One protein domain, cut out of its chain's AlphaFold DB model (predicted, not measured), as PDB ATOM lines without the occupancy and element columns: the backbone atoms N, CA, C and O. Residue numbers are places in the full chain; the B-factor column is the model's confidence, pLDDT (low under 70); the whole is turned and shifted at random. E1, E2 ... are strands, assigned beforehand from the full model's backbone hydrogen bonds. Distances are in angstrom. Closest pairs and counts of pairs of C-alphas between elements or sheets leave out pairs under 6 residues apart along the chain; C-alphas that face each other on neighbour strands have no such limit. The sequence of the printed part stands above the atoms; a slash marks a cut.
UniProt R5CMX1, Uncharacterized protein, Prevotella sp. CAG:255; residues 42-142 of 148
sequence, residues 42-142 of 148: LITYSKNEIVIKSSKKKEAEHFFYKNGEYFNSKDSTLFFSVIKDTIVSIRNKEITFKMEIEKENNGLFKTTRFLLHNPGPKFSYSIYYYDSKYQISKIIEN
ATOM      1  N   LEU A  42     -29.536 -13.218  -6.108       97.19
ATOM      2  CA  LEU A  42     -28.682 -13.013  -7.270       97.19
ATOM      3  C   LEU A  42     -29.293 -13.784  -8.438       97.19
ATOM      4  O   LEU A  42     -29.451 -15.004  -8.353       97.19
ATOM      5  N   ILE A  43     -29.649 -13.068  -9.503       98.12
ATOM      6  CA  ILE A  43     -30.250 -13.651 -10.702       98.12
ATOM      7  C   ILE A  43     -29.273 -13.487 -11.859       98.12
ATOM      8  O   ILE A  43     -28.894 -12.368 -12.202       98.12
ATOM      9  N   THR A  44     -28.880 -14.607 -12.457       98.38
ATOM     10  CA  THR A  44     -27.988 -14.643 -13.615       98.38
ATOM     11  C   THR A  44     -28.774 -15.095 -14.832       98.38
ATOM     12  O   THR A  44     -29.408 -16.150 -14.812       98.38
ATOM     13  N   TYR A  45     -28.697 -14.308 -15.902       98.00
ATOM     14  CA  TYR A  45     -29.327 -14.613 -17.181       98.00
ATOM     15  C   TYR A  45     -28.268 -15.038 -18.188       98.00
ATOM     16  O   TYR A  45     -27.267 -14.350 -18.386       98.00
ATOM     17  N   SER A  46     -28.513 -16.155 -18.858       95.56
ATOM     18  CA  SER A  46     -27.743 -16.601 -20.012       95.56
ATOM     19  C   SER A  46     -28.688 -16.938 -21.164       95.56
ATOM     20  O   SER A  46     -29.908 -16.965 -21.001       95.56
ATOM     21  N   LYS A  47     -28.124 -17.224 -22.343       91.19
ATOM     22  CA  LYS A  47     -28.909 -17.509 -23.552       91.19
ATOM     23  C   LYS A  47     -29.943 -18.626 -23.345       91.19
ATOM     24  O   LYS A  47     -31.043 -18.523 -23.870       91.19
ATOM     25  N   ASN A  48     -29.588 -19.664 -22.586       96.00
ATOM     26  CA  ASN A  48     -30.406 -20.869 -22.437       96.00
ATOM     27  C   ASN A  48     -30.750 -21.192 -20.977       96.00
ATOM     28  O   ASN A  48     -31.284 -22.266 -20.711       96.00
ATOM     29  N   GLU A  49     -30.428 -20.311 -20.032       97.88
ATOM     30  CA  GLU A  49     -30.598 -20.604 -18.612       97.88
ATOM     31  C   GLU A  49     -30.849 -19.340 -17.790       97.88
ATOM     32  O   GLU A  49     -30.211 -18.307 -18.010       97.88
ATOM     33  N   ILE A  50     -31.743 -19.458 -16.811       98.50
ATOM     34  CA  ILE A  50     -31.879 -18.520 -15.697       98.50
ATOM     35  C   ILE A  50     -31.409 -19.238 -14.436       98.50
ATOM     36  O   ILE A  50     -31.852 -20.351 -14.149       98.50
ATOM     37  N   VAL A  51     -30.533 -18.595 -13.668       98.44
ATOM     38  CA  VAL A  51     -30.051 -19.110 -12.381       98.44
ATOM     39  C   VAL A  51     -30.443 -18.138 -11.281       98.44
ATOM     40  O   VAL A  51     -30.137 -16.950 -11.366       98.44
ATOM     41  N   ILE A  52     -31.106 -18.638 -10.240       97.75
ATOM     42  CA  ILE A  52     -31.568 -17.841  -9.099       97.75
ATOM     43  C   ILE A  52     -30.914 -18.372  -7.828       97.75
ATOM     44  O   ILE A  52     -31.175 -19.497  -7.402       97.75
ATOM     45  N   LYS A  53     -30.100 -17.543  -7.173       97.00
ATOM     46  CA  LYS A  53     -29.486 -17.860  -5.881       97.00
ATOM     47  C   LYS A  53     -30.074 -16.983  -4.780       97.00
ATOM     48  O   LYS A  53     -29.889 -15.770  -4.801       97.00
ATOM     49  N   SER A  54     -30.765 -17.603  -3.823       93.88
ATOM     50  CA  SER A  54     -31.293 -16.938  -2.622       93.88
ATOM     51  C   SER A  54     -30.241 -16.910  -1.516       93.88
ATOM     52  O   SER A  54     -29.572 -17.917  -1.290       93.88
ATOM     53  N   SER A  55     -30.131 -15.812  -0.769       91.50
ATOM     54  CA  SER A  55     -29.259 -15.733   0.414       91.50
ATOM     55  C   SER A  55     -29.647 -16.720   1.521       91.50
ATOM     56  O   SER A  55     -28.803 -17.094   2.332       91.50
ATOM     57  N   LYS A  56     -30.904 -17.184   1.537       87.75
ATOM     58  CA  LYS A  56     -31.409 -18.174   2.501       87.75
ATOM     59  C   LYS A  56     -31.184 -19.630   2.076       87.75
ATOM     60  O   LYS A  56     -31.344 -20.527   2.903       87.75
ATOM     61  N   LYS A  57     -30.837 -19.896   0.811       87.25
ATOM     62  CA  LYS A  57     -30.659 -21.258   0.276       87.25
ATOM     63  C   LYS A  57     -29.194 -21.502  -0.076       87.25
ATOM     64  O   LYS A  57     -28.522 -20.642  -0.631       87.25
ATOM     65  N   LYS A  58     -28.693 -22.703   0.230       89.75
ATOM     66  CA  LYS A  58     -27.324 -23.098  -0.147       89.75
ATOM     67  C   LYS A  58     -27.187 -23.306  -1.655       89.75
ATOM     68  O   LYS A  58     -26.194 -22.891  -2.246       89.75
ATOM     69  N   GLU A  59     -28.183 -23.950  -2.251       93.75
ATOM     70  CA  GLU A  59     -28.211 -24.308  -3.668       93.75
ATOM     71  C   GLU A  59     -28.946 -23.241  -4.482       93.75
ATOM     72  O   GLU A  59     -29.924 -22.649  -4.017       93.75
ATOM     73  N   ALA A  60     -28.463 -23.001  -5.701       96.25
ATOM     74  CA  ALA A  60     -29.157 -22.168  -6.671       96.25
ATOM     75  C   ALA A  60     -30.256 -22.977  -7.377       96.25
ATOM     76  O   ALA A  60     -30.119 -24.181  -7.595       96.25
ATOM     77  N   GLU A  61     -31.346 -22.310  -7.745       96.62
ATOM     78  CA  GLU A  61     -32.372 -22.867  -8.624       96.62
ATOM     79  C   GLU A  61     -31.980 -22.571 -10.076       96.62
ATOM     80  O   GLU A  61     -31.709 -21.423 -10.432       96.62
ATOM     81  N   HIS A  62     -31.935 -23.618 -10.898       98.06
ATOM     82  CA  HIS A  62     -31.565 -23.548 -12.308       98.06
ATOM     83  C   HIS A  62     -32.795 -23.790 -13.179       98.06
ATOM     84  O   HIS A  62     -33.596 -24.686 -12.888       98.06
ATOM     85  N   PHE A  63     -32.927 -23.009 -14.248       98.31
ATOM     86  CA  PHE A  63     -34.035 -23.111 -15.187       98.31
ATOM     87  C   PHE A  63     -33.518 -23.108 -16.619       98.31
ATOM     88  O   PHE A  63     -32.959 -22.104 -17.055       98.31
ATOM     89  N   PHE A  64     -33.730 -24.191 -17.362       98.31
ATOM     90  CA  PHE A  64     -33.294 -24.295 -18.753       98.31
ATOM     91  C   PHE A  64     -34.382 -23.827 -19.721       98.31
ATOM     92  O   PHE A  64     -35.576 -24.045 -19.502       98.31
ATOM     93  N   TYR A  65     -33.954 -23.204 -20.813       97.69
ATOM     94  CA  TYR A  65     -34.827 -22.729 -21.877       97.69
ATOM     95  C   TYR A  65     -35.148 -23.843 -22.875       97.69
ATOM     96  O   TYR A  65     -34.251 -24.525 -23.375       97.69
ATOM     97  N   LYS A  66     -36.427 -24.000 -23.216       97.00
ATOM     98  CA  LYS A  66     -36.892 -24.922 -24.253       97.00
ATOM     99  C   LYS A  66     -38.185 -24.394 -24.867       97.00
ATOM    100  O   LYS A  66     -39.116 -24.052 -24.153       97.00
ATOM    101  N   ASN A  67     -38.262 -24.365 -26.198       95.38
ATOM    102  CA  ASN A  67     -39.487 -24.041 -26.944       95.38
ATOM    103  C   ASN A  67     -40.172 -22.715 -26.545       95.38
ATOM    104  O   ASN A  67     -41.396 -22.640 -26.543       95.38
ATOM    105  N   GLY A  68     -39.412 -21.667 -26.212       94.94
ATOM    106  CA  GLY A  68     -40.009 -20.382 -25.828       94.94
ATOM    107  C   GLY A  68     -40.220 -20.185 -24.330       94.94
ATOM    108  O   GLY A  68     -40.561 -19.075 -23.932       94.94
ATOM    109  N   GLU A  69     -39.997 -21.211 -23.508       97.00
ATOM    110  CA  GLU A  69     -40.339 -21.243 -22.083       97.00
ATOM    111  C   GLU A  69     -39.171 -21.754 -21.228       97.00
ATOM    112  O   GLU A  69     -38.206 -22.320 -21.748       97.00
ATOM    113  N   TYR A  70     -39.255 -21.568 -19.908       97.88
ATOM    114  CA  TYR A  70     -38.240 -22.041 -18.965       97.88
ATOM    115  C   TYR A  70     -38.785 -23.111 -18.024       97.88
ATOM    116  O   TYR A  70     -39.840 -22.957 -17.404       97.88
ATOM    117  N   PHE A  71     -38.003 -24.173 -17.871       97.31
ATOM    118  CA  PHE A  71     -38.329 -25.354 -17.083       97.31
ATOM    119  C   PHE A  71     -37.323 -25.511 -15.951       97.31
ATOM    120  O   PHE A  71     -36.137 -25.249 -16.132       97.31
ATOM    121  N   ASN A  72     -37.777 -25.948 -14.781       95.81
ATOM    122  CA  ASN A  72     -36.894 -26.232 -13.658       95.81
ATOM    123  C   ASN A  72     -35.944 -27.385 -14.015       95.81
ATOM    124  O   ASN A  72     -36.387 -28.462 -14.407       95.81
ATOM    125  N   SER A  73     -34.638 -27.186 -13.855       96.25
ATOM    126  CA  SER A  73     -33.634 -28.183 -14.245       96.25
ATOM    127  C   SER A  73     -33.668 -29.461 -13.402       96.25
ATOM    128  O   SER A  73     -33.178 -30.492 -13.850       96.25
ATOM    129  N   LYS A  74     -34.245 -29.425 -12.193       92.25
ATOM    130  CA  LYS A  74     -34.296 -30.581 -11.286       92.25
ATOM    131  C   LYS A  74     -35.356 -31.602 -11.686       92.25
ATOM    132  O   LYS A  74     -35.125 -32.800 -11.554       92.25
ATOM    133  N   ASP A  75     -36.522 -31.136 -12.118       91.25
ATOM    134  CA  ASP A  75     -37.691 -31.989 -12.370       91.25
ATOM    135  C   ASP A  75     -38.333 -31.768 -13.748       91.25
ATOM    136  O   ASP A  75     -39.325 -32.411 -14.077       91.25
ATOM    137  N   SER A  76     -37.745 -30.903 -14.582       93.88
ATOM    138  CA  SER A  76     -38.250 -30.529 -15.910       93.88
ATOM    139  C   SER A  76     -39.664 -29.947 -15.906       93.88
ATOM    140  O   SER A  76     -40.327 -29.937 -16.943       93.88
ATOM    141  N   THR A  77     -40.142 -29.440 -14.769       94.06
ATOM    142  CA  THR A  77     -41.457 -28.803 -14.690       94.06
ATOM    143  C   THR A  77     -41.413 -27.409 -15.299       94.06
ATOM    144  O   THR A  77     -40.503 -26.633 -15.006       94.06
ATOM    145  N   LEU A  78     -42.412 -27.068 -16.119       95.69
ATOM    146  CA  LEU A  78     -42.585 -25.707 -16.632       95.69
ATOM    147  C   LEU A  78     -42.685 -24.726 -15.461       95.69
ATOM    148  O   LEU A  78     -43.504 -24.931 -14.568       95.69
ATOM    149  N   PHE A  79     -41.862 -23.678 -15.479       96.19
ATOM    150  CA  PHE A  79     -41.774 -22.720 -14.380       96.19
ATOM    151  C   PHE A  79     -42.050 -21.288 -14.814       96.19
ATOM    152  O   PHE A  79     -42.811 -20.593 -14.147       96.19
ATOM    153  N   PHE A  80     -41.467 -20.841 -15.928       96.94
ATOM    154  CA  PHE A  80     -41.780 -19.537 -16.501       96.94
ATOM    155  C   PHE A  80     -42.348 -19.717 -17.904       96.94
ATOM    156  O   PHE A  80     -41.704 -20.311 -18.770       96.94
ATOM    157  N   SER A  81     -43.533 -19.153 -18.125       96.50
ATOM    158  CA  SER A  81     -44.169 -19.054 -19.440       96.50
ATOM    159  C   SER A  81     -44.696 -17.644 -19.668       96.50
ATOM    160  O   SER A  81     -45.194 -17.005 -18.737       96.50
ATOM    161  N   VAL A  82     -44.589 -17.182 -20.914       96.12
ATOM    162  CA  VAL A  82     -45.254 -15.972 -21.425       96.12
ATOM    163  C   VAL A  82     -46.282 -16.289 -22.517       96.12
ATOM    164  O   VAL A  82     -46.863 -15.379 -23.106       96.12
ATOM    165  N   ILE A  83     -46.487 -17.576 -22.823       94.31
ATOM    166  CA  ILE A  83     -47.296 -18.037 -23.958       94.31
ATOM    167  C   ILE A  83     -48.754 -18.218 -23.540       94.31
ATOM    168  O   ILE A  83     -49.659 -17.740 -24.222       94.31
ATOM    169  N   LYS A  84     -48.985 -18.931 -22.434       91.38
ATOM    170  CA  LYS A  84     -50.326 -19.248 -21.945       91.38
ATOM    171  C   LYS A  84     -50.342 -19.453 -20.441       91.38
ATOM    172  O   LYS A  84     -49.369 -19.939 -19.855       91.38
ATOM    173  N   ASP A  85     -51.498 -19.191 -19.855       94.19
ATOM    174  CA  ASP A  85     -51.747 -19.547 -18.470       94.19
ATOM    175  C   ASP A  85     -51.670 -21.070 -18.312       94.19
ATOM    176  O   ASP A  85     -52.169 -21.833 -19.148       94.19
ATOM    177  N   THR A  86     -50.990 -21.528 -17.265       93.56
ATOM    178  CA  THR A  86     -50.721 -22.952 -17.057       93.56
ATOM    179  C   THR A  86     -50.852 -23.327 -15.592       93.56
ATOM    180  O   THR A  86     -50.342 -22.646 -14.709       93.56
ATOM    181  N   ILE A  87     -51.495 -24.465 -15.332       92.12
ATOM    182  CA  ILE A  87     -51.579 -25.061 -14.002       92.12
ATOM    183  C   ILE A  87     -50.855 -26.405 -14.025       92.12
ATOM    184  O   ILE A  87     -51.211 -27.289 -14.803       92.12
ATOM    185  N   VAL A  88     -49.875 -26.581 -13.140       88.44
ATOM    186  CA  VAL A  88     -49.134 -27.838 -12.977       88.44
ATOM    187  C   VAL A  88     -49.324 -28.368 -11.562       88.44
ATOM    188  O   VAL A  88     -49.187 -27.629 -10.592       88.44
ATOM    189  N   SER A  89     -49.630 -29.658 -11.429       85.25
ATOM    190  CA  SER A  89     -49.644 -30.341 -10.131       85.25
ATOM    191  C   SER A  89     -48.446 -31.277 -10.045       85.25
ATOM    192  O   SER A  89     -48.298 -32.169 -10.875       85.25
ATOM    193  N   ILE A  90     -47.597 -31.073  -9.043       82.12
ATOM    194  CA  ILE A  90     -46.383 -31.856  -8.816       82.12
ATOM    195  C   ILE A  90     -46.585 -32.637  -7.525       82.12
ATOM    196  O   ILE A  90     -46.769 -32.051  -6.459       82.12
ATOM    197  N   ARG A  91     -46.552 -33.967  -7.596       78.81
ATOM    198  CA  ARG A  91     -46.674 -34.822  -6.414       78.81
ATOM    199  C   ARG A  91     -45.305 -35.381  -6.056       78.81
ATOM    200  O   ARG A  91     -44.728 -36.130  -6.835       78.81
ATOM    201  N   ASN A  92     -44.801 -35.044  -4.873       71.19
ATOM    202  CA  ASN A  92     -43.558 -35.593  -4.347       71.19
ATOM    203  C   ASN A  92     -43.835 -36.350  -3.046       71.19
ATOM    204  O   ASN A  92     -43.982 -35.737  -1.992       71.19
ATOM    205  N   LYS A  93     -43.904 -37.685  -3.140       72.44
ATOM    206  CA  LYS A  93     -44.220 -38.611  -2.038       72.44
ATOM    207  C   LYS A  93     -45.473 -38.186  -1.255       72.44
ATOM    208  O   LYS A  93     -46.581 -38.493  -1.679       72.44
ATOM    209  N   GLU A  94     -45.282 -37.468  -0.151       69.19
ATOM    210  CA  GLU A  94     -46.320 -37.036   0.792       69.19
ATOM    211  C   GLU A  94     -46.821 -35.611   0.533       69.19
ATOM    212  O   GLU A  94     -47.890 -35.231   1.003       69.19
ATOM    213  N   ILE A  95     -46.074 -34.816  -0.235       73.81
ATOM    214  CA  ILE A  95     -46.371 -33.405  -0.454       73.81
ATOM    215  C   ILE A  95     -46.829 -33.195  -1.891       73.81
ATOM    216  O   ILE A  95     -46.136 -33.538  -2.850       73.81
ATOM    217  N   THR A  96     -48.007 -32.593  -2.045       82.44
ATOM    218  CA  THR A  96     -48.487 -32.145  -3.352       82.44
ATOM    219  C   THR A  96     -48.269 -30.644  -3.466       82.44
ATOM    220  O   THR A  96     -48.673 -29.871  -2.601       82.44
ATOM    221  N   PHE A  97     -47.626 -30.231  -4.546       85.31
ATOM    222  CA  PHE A  97     -47.457 -28.841  -4.912       85.31
ATOM    223  C   PHE A  97     -48.348 -28.519  -6.104       85.31
ATOM    224  O   PHE A  97     -48.533 -29.342  -7.002       85.31
ATOM    225  N   LYS A  98     -48.876 -27.301  -6.128       90.50
ATOM    226  CA  LYS A  98     -49.549 -26.738  -7.298       90.50
ATOM    227  C   LYS A  98     -48.768 -25.525  -7.761       90.50
ATOM    228  O   LYS A  98     -48.406 -24.688  -6.943       90.50
ATOM    229  N   MET A  99     -48.522 -25.425  -9.052       93.12
ATOM    230  CA  MET A  99     -47.945 -24.253  -9.685       93.12
ATOM    231  C   MET A  99     -48.977 -23.645 -10.625       93.12
ATOM    232  O   MET A  99     -49.633 -24.372 -11.366       93.12
ATOM    233  N   GLU A 100     -49.140 -22.332 -10.562       95.31
ATOM    234  CA  GLU A 100     -50.031 -21.562 -11.431       95.31
ATOM    235  C   GLU A 100     -49.192 -20.472 -12.102       95.31
ATOM    236  O   GLU A 100     -48.508 -19.713 -11.413       95.31
ATOM    237  N   ILE A 101     -49.200 -20.447 -13.430       97.00
ATOM    238  CA  ILE A 101     -48.526 -19.462 -14.273       97.00
ATOM    239  C   ILE A 101     -49.617 -18.655 -14.961       97.00
ATOM    240  O   ILE A 101     -50.480 -19.250 -15.602       97.00
ATOM    241  N   GLU A 102     -49.599 -17.337 -14.805       96.50
ATOM    242  CA  GLU A 102     -50.685 -16.451 -15.232       96.50
ATOM    243  C   GLU A 102     -50.128 -15.153 -15.825       96.50
ATOM    244  O   GLU A 102     -49.131 -14.611 -15.334       96.50
ATOM    245  N   LYS A 103     -50.789 -14.618 -16.854       95.06
ATOM    246  CA  LYS A 103     -50.558 -13.249 -17.329       95.06
ATOM    247  C   LYS A 103     -51.308 -12.236 -16.454       95.06
ATOM    248  O   LYS A 103     -52.502 -12.365 -16.214       95.06
ATOM    249  N   GLU A 104     -50.619 -11.186 -16.025       92.38
ATOM    250  CA  GLU A 104     -51.184 -10.080 -15.246       92.38
ATOM    251  C   GLU A 104     -51.633  -8.916 -16.151       92.38
ATOM    252  O   GLU A 104     -51.168  -8.740 -17.282       92.38
ATOM    253  N   ASN A 105     -52.514  -8.059 -15.622       82.88
ATOM    254  CA  ASN A 105     -53.148  -6.960 -16.368       82.88
ATOM    255  C   ASN A 105     -52.168  -5.902 -16.919       82.88
ATOM    256  O   ASN A 105     -52.528  -5.126 -17.798       82.88
ATOM    257  N   ASN A 106     -50.929  -5.859 -16.426       85.81
ATOM    258  CA  ASN A 106     -49.895  -4.892 -16.814       85.81
ATOM    259  C   ASN A 106     -48.840  -5.464 -17.779       85.81
ATOM    260  O   ASN A 106     -47.788  -4.855 -17.971       85.81
ATOM    261  N   GLY A 107     -49.089  -6.638 -18.366       86.81
ATOM    262  CA  GLY A 107     -48.126  -7.303 -19.249       86.81
ATOM    263  C   GLY A 107     -46.958  -7.968 -18.514       86.81
ATOM    264  O   GLY A 107     -46.039  -8.459 -19.171       86.81
ATOM    265  N   LEU A 108     -46.996  -8.002 -17.177       95.06
ATOM    266  CA  LEU A 108     -46.190  -8.928 -16.394       95.06
ATOM    267  C   LEU A 108     -46.826 -10.314 -16.406       95.06
ATOM    268  O   LEU A 108     -47.998 -10.502 -16.730       95.06
ATOM    269  N   PHE A 109     -46.028 -11.280 -16.003       97.38
ATOM    270  CA  PHE A 109     -46.408 -12.661 -15.815       97.38
ATOM    271  C   PHE A 109     -46.049 -13.055 -14.390       97.38
ATOM    272  O   PHE A 109     -45.136 -12.488 -13.776       97.38
ATOM    273  N   LYS A 110     -46.796 -14.012 -13.854       96.94
ATOM    274  CA  LYS A 110     -46.686 -14.446 -12.471       96.94
ATOM    275  C   LYS A 110     -46.645 -15.961 -12.413       96.94
ATOM    276  O   LYS A 110     -47.568 -16.613 -12.885       96.94
ATOM    277  N   THR A 111     -45.637 -16.507 -11.741       97.31
ATOM    278  CA  THR A 111     -45.601 -17.921 -11.347       97.31
ATOM    279  C   THR A 111     -45.803 -18.016  -9.847       97.31
ATOM    280  O   THR A 111     -44.990 -17.509  -9.074       97.31
ATOM    281  N   THR A 112     -46.863 -18.694  -9.421       95.31
ATOM    282  CA  THR A 112     -47.172 -18.940  -8.011       95.31
ATOM    283  C   THR A 112     -47.037 -20.417  -7.694       95.31
ATOM    284  O   THR A 112     -47.671 -21.254  -8.333       95.31
ATOM    285  N   ARG A 113     -46.247 -20.748  -6.671       92.38
ATOM    286  CA  ARG A 113     -46.159 -22.100  -6.118       92.38
ATOM    287  C   ARG A 113     -46.940 -22.191  -4.817       92.38
ATOM    288  O   ARG A 113     -46.786 -21.368  -3.909       92.38
ATOM    289  N   PHE A 114     -47.733 -23.244  -4.720       89.81
ATOM    290  CA  PHE A 114     -48.576 -23.554  -3.587       89.81
ATOM    291  C   PHE A 114     -48.232 -24.913  -3.011       89.81
ATOM    292  O   PHE A 114     -48.036 -25.883  -3.743       89.81
ATOM    293  N   LEU A 115     -48.221 -24.971  -1.690       85.88
ATOM    294  CA  LEU A 115     -48.241 -26.204  -0.934       85.88
ATOM    295  C   LEU A 115     -49.706 -26.607  -0.746       85.88
ATOM    296  O   LEU A 115     -50.508 -25.819  -0.236       85.88
ATOM    297  N   LEU A 116     -50.057 -27.815  -1.178       81.06
ATOM    298  CA  LEU A 116     -51.366 -28.402  -0.924       81.06
ATOM    299  C   LEU A 116     -51.251 -29.327   0.285       81.06
ATOM    300  O   LEU A 116     -50.597 -30.369   0.219       81.06
ATOM    301  N   HIS A 117     -51.885 -28.936   1.389       71.88
ATOM    302  CA  HIS A 117     -52.072 -29.814   2.536       71.88
ATOM    303  C   HIS A 117     -53.358 -30.620   2.339       71.88
ATOM    304  O   HIS A 117     -54.374 -30.059   1.931       71.88
ATOM    305  N   ASN A 118     -53.325 -31.927   2.597       64.50
ATOM    306  CA  ASN A 118     -54.506 -32.778   2.491       64.50
ATOM    307  C   ASN A 118     -54.715 -33.568   3.792       64.50
ATOM    308  O   ASN A 118     -53.879 -34.425   4.082       64.50
ATOM    309  N   PRO A 119     -55.805 -33.332   4.551       61.53
ATOM    310  CA  PRO A 119     -56.839 -32.306   4.362       61.53
ATOM    311  C   PRO A 119     -56.358 -30.918   4.822       61.53
ATOM    312  O   PRO A 119     -55.782 -30.793   5.898       61.53
ATOM    313  N   GLY A 120     -56.599 -29.853   4.050       65.81
ATOM    314  CA  GLY A 120     -56.281 -28.503   4.524       65.81
ATOM    315  C   GLY A 120     -56.256 -27.389   3.472       65.81
ATOM    316  O   GLY A 120     -56.516 -27.620   2.290       65.81
ATOM    317  N   PRO A 121     -55.967 -26.150   3.912       69.19
ATOM    318  CA  PRO A 121     -55.902 -24.978   3.045       69.19
ATOM    319  C   PRO A 121     -54.691 -24.984   2.097       69.19
ATOM    320  O   PRO A 121     -53.639 -25.565   2.370       69.19
ATOM    321  N   LYS A 122     -54.857 -24.297   0.960       75.31
ATOM    322  CA  LYS A 122     -53.817 -24.039  -0.047       75.31
ATOM    323  C   LYS A 122     -52.962 -22.861   0.420       75.31
ATOM    324  O   LYS A 122     -53.476 -21.755   0.564       75.31
ATOM    325  N   PHE A 123     -51.661 -23.075   0.598       80.62
ATOM    326  CA  PHE A 123     -50.734 -22.021   1.021       80.62
ATOM    327  C   PHE A 123     -49.786 -21.646  -0.110       80.62
ATOM    328  O   PHE A 123     -49.044 -22.497  -0.599       80.62
ATOM    329  N   SER A 124     -49.780 -20.379  -0.530       80.12
ATOM    330  CA  SER A 124     -48.738 -19.880  -1.431       80.12
ATOM    331  C   SER A 124     -47.435 -19.739  -0.654       80.12
ATOM    332  O   SER A 124     -47.382 -19.063   0.374       80.12
ATOM    333  N   TYR A 125     -46.375 -20.375  -1.146       86.12
ATOM    334  CA  TYR A 125     -45.060 -20.299  -0.502       86.12
ATOM    335  C   TYR A 125     -44.027 -19.565  -1.345       86.12
ATOM    336  O   TYR A 125     -43.023 -19.104  -0.811       86.12
ATOM    337  N   SER A 126     -44.253 -19.415  -2.653       91.38
ATOM    338  CA  SER A 126     -43.445 -18.489  -3.446       91.38
ATOM    339  C   SER A 126     -44.169 -17.947  -4.669       91.38
ATOM    340  O   SER A 126     -44.999 -18.636  -5.263       91.38
ATOM    341  N   ILE A 127     -43.844 -16.708  -5.027       94.94
ATOM    342  CA  ILE A 127     -44.410 -15.973  -6.157       94.94
ATOM    343  C   ILE A 127     -43.275 -15.273  -6.896       94.94
ATOM    344  O   ILE A 127     -42.492 -14.555  -6.277       94.94
ATOM    345  N   TYR A 128     -43.214 -15.453  -8.209       96.81
ATOM    346  CA  TYR A 128     -42.247 -14.812  -9.093       96.81
ATOM    347  C   TYR A 128     -42.999 -13.930 -10.077       96.81
ATOM    348  O   TYR A 128     -43.935 -14.403 -10.712       96.81
ATOM    349  N   TYR A 129     -42.570 -12.680 -10.216       96.94
ATOM    350  CA  TYR A 129     -43.078 -11.747 -11.217       96.94
ATOM    351  C   TYR A 129     -41.989 -11.464 -12.240       96.94
ATOM    352  O   TYR A 129     -40.850 -11.182 -11.859       96.94
ATOM    353  N   TYR A 130     -42.336 -11.528 -13.520       97.75
ATOM    354  CA  TYR A 130     -41.394 -11.349 -14.620       97.75
ATOM    355  C   TYR A 130     -42.067 -10.721 -15.842       97.75
ATOM    356  O   TYR A 130     -43.289 -10.740 -15.969       97.75
ATOM    357  N   ASP A 131     -41.278 -10.108 -16.718       96.75
ATOM    358  CA  ASP A 131     -41.772  -9.501 -17.956       96.75
ATOM    359  C   ASP A 131     -41.787 -10.491 -19.140       96.75
ATOM    360  O   ASP A 131     -41.413 -11.659 -19.024       96.75
ATOM    361  N   SER A 132     -42.204 -10.013 -20.316       95.62
ATOM    362  CA  SER A 132     -42.223 -10.803 -21.560       95.62
ATOM    363  C   SER A 132     -40.844 -11.290 -22.040       95.62
ATOM    364  O   SER A 132     -40.772 -12.175 -22.890       95.62
ATOM    365  N   LYS A 133     -39.752 -10.734 -21.502       95.75
ATOM    366  CA  LYS A 133     -38.364 -11.146 -21.758       95.75
ATOM    367  C   LYS A 133     -37.818 -12.031 -20.634       95.75
ATOM    368  O   LYS A 133     -36.609 -12.255 -20.581       95.75
ATOM    369  N   TYR A 134     -38.691 -12.517 -19.750       96.94
ATOM    370  CA  TYR A 134     -38.353 -13.314 -18.574       96.94
ATOM    371  C   TYR A 134     -37.456 -12.595 -17.554       96.94
ATOM    372  O   TYR A 134     -36.835 -13.245 -16.717       96.94
ATOM    373  N   GLN A 135     -37.404 -11.259 -17.574       96.94
ATOM    374  CA  GLN A 135     -36.697 -10.494 -16.550       96.94
ATOM    375  C   GLN A 135     -37.532 -10.466 -15.274       96.94
ATOM    376  O   GLN A 135     -38.624  -9.900 -15.234       96.94
ATOM    377  N   ILE A 136     -37.011 -11.098 -14.227       97.50
ATOM    378  CA  ILE A 136     -37.664 -11.219 -12.928       97.50
ATOM    379  C   ILE A 136     -37.553  -9.887 -12.188       97.50
ATOM    380  O   ILE A 136     -36.457  -9.421 -11.878       97.50
ATOM    381  N   SER A 137     -38.700  -9.294 -11.869       95.06
ATOM    382  CA  SER A 137     -38.801  -8.008 -11.172       95.06
ATOM    383  C   SER A 137     -39.034  -8.163  -9.671       95.06
ATOM    384  O   SER A 137     -38.679  -7.278  -8.890       95.06
ATOM    385  N   LYS A 138     -39.638  -9.278  -9.240       94.56
ATOM    386  CA  LYS A 138     -39.965  -9.517  -7.830       94.56
ATOM    387  C   LYS A 138     -40.074 -11.004  -7.521       94.56
ATOM    388  O   LYS A 138     -40.723 -11.748  -8.252       94.56
ATOM    389  N   ILE A 139     -39.512 -11.401  -6.382       95.12
ATOM    390  CA  ILE A 139     -39.688 -12.729  -5.789       95.12
ATOM    391  C   ILE A 139     -40.241 -12.543  -4.377       95.12
ATOM    392  O   ILE A 139     -39.696 -11.779  -3.580       95.12
ATOM    393  N   ILE A 140     -41.338 -13.227  -4.074       91.56
ATOM    394  CA  ILE A 140     -41.921 -13.320  -2.735       91.56
ATOM    395  C   ILE A 140     -41.748 -14.765  -2.291       91.56
ATOM    396  O   ILE A 140     -42.229 -15.661  -2.974       91.56
ATOM    397  N   GLU A 141     -41.084 -14.994  -1.164       87.56
ATOM    398  CA  GLU A 141     -41.053 -16.292  -0.485       87.56
ATOM    399  C   GLU A 141     -41.725 -16.129   0.876       87.56
ATOM    400  O   GLU A 141     -41.393 -15.209   1.625       87.56
ATOM    401  N   ASN A 142     -42.675 -17.013   1.173       81.19
ATOM    402  CA  ASN A 142     -43.291 -17.104   2.488       81.19
ATOM    403  C   ASN A 142     -42.648 -18.275   3.228       81.19
ATOM    404  O   ASN A 142     -42.541 -19.373   2.675       81.19
TER     405      ASN A 142
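This is residues 42 to 142 of the 148 residues of an uncharacterized protein of Prevotella sp. CAG:255 (UniProt R5CMX1). Two antiparallel sheets of five strands form a sandwich, E1 to E5 partly face to face with E6 to E10, their strands crossed at 49 degrees. The first sheet is curled like part of a barrel and brings its last strand, E5, over E7 and E8 of the second, while the turn between E8 and E9 reaches one far end of the domain. The printed part has 101 residues with ten named strands, E1 to E10 along the chain, and no named helix; each sheet has its strands side by side in chain order, and the class is all strand. The whole is compact, with a radius of gyration of the C-alphas of 13.5 A and spans of 41 by 34 by 24 A.

E1 is residues 42 to 46, with C-alpha 42 at (-28.682, -13.013, -7.270). E2 is residues 49 to 54, E3 61 to 66, E4 69 to 72 and E5 78 to 80. E6, residues 86 to 92, is 19.3 A long and begins with C-alpha 86 at (-50.721, -22.952, -17.057). E7, residues 95 to 103, measures 26.6 A, E8, residues 109 to 116, 22.2 A, and E9, residues 122 to 130, 23.0 A. E9 bends by 60 degrees at residue 125. E10, residues 136 to 141, ends with C-alpha 141 at (-41.053, -16.292, -0.485).

Each sheet is a meander, each strand the antiparallel neighbour of the one before, and each is strongly twisted. In the first, E1 and E2 form a hairpin at 173 degrees, with N 44 and O 51 2.9 A apart, within hydrogen-bond range. E2 and E3 have N 50 and O 63 at 2.9 A, E3 and E4 N 64 and O 71 at 2.9 A, and E4 and E5, at 118 degrees, N 70 and O 80 at 3.0 A. The tight link from E5 to E6 joins the two sheets. In the second, E6 and E7 have N 88 and O 99 at 2.8 A, E7 and E8 N 100 and O 112 at 2.9 A, E8 and E9 N 111 and O 128 at 2.9 A, and E9 and E10 N 127 and O 140 at 2.8 A. Between the sheets, the closest C-alphas of E5 and E8 are those of Phe 80 and Thr 111, 6.6 A apart; those of E5 and E7 are Phe 80 and Ile 101, 7.1 A apart. The edge strands E1 and E10 are only just apart, at 8.1 A.

The two C-alphas farthest apart are those of Lys 47 and Pro 119, 42.2 A. The printed part has no cut. No link is long; E2 to E3 is short and the others are tight. Mean pLDDT of the printed part is 90.9; residue 94 and residues 118 to 121 are under 70.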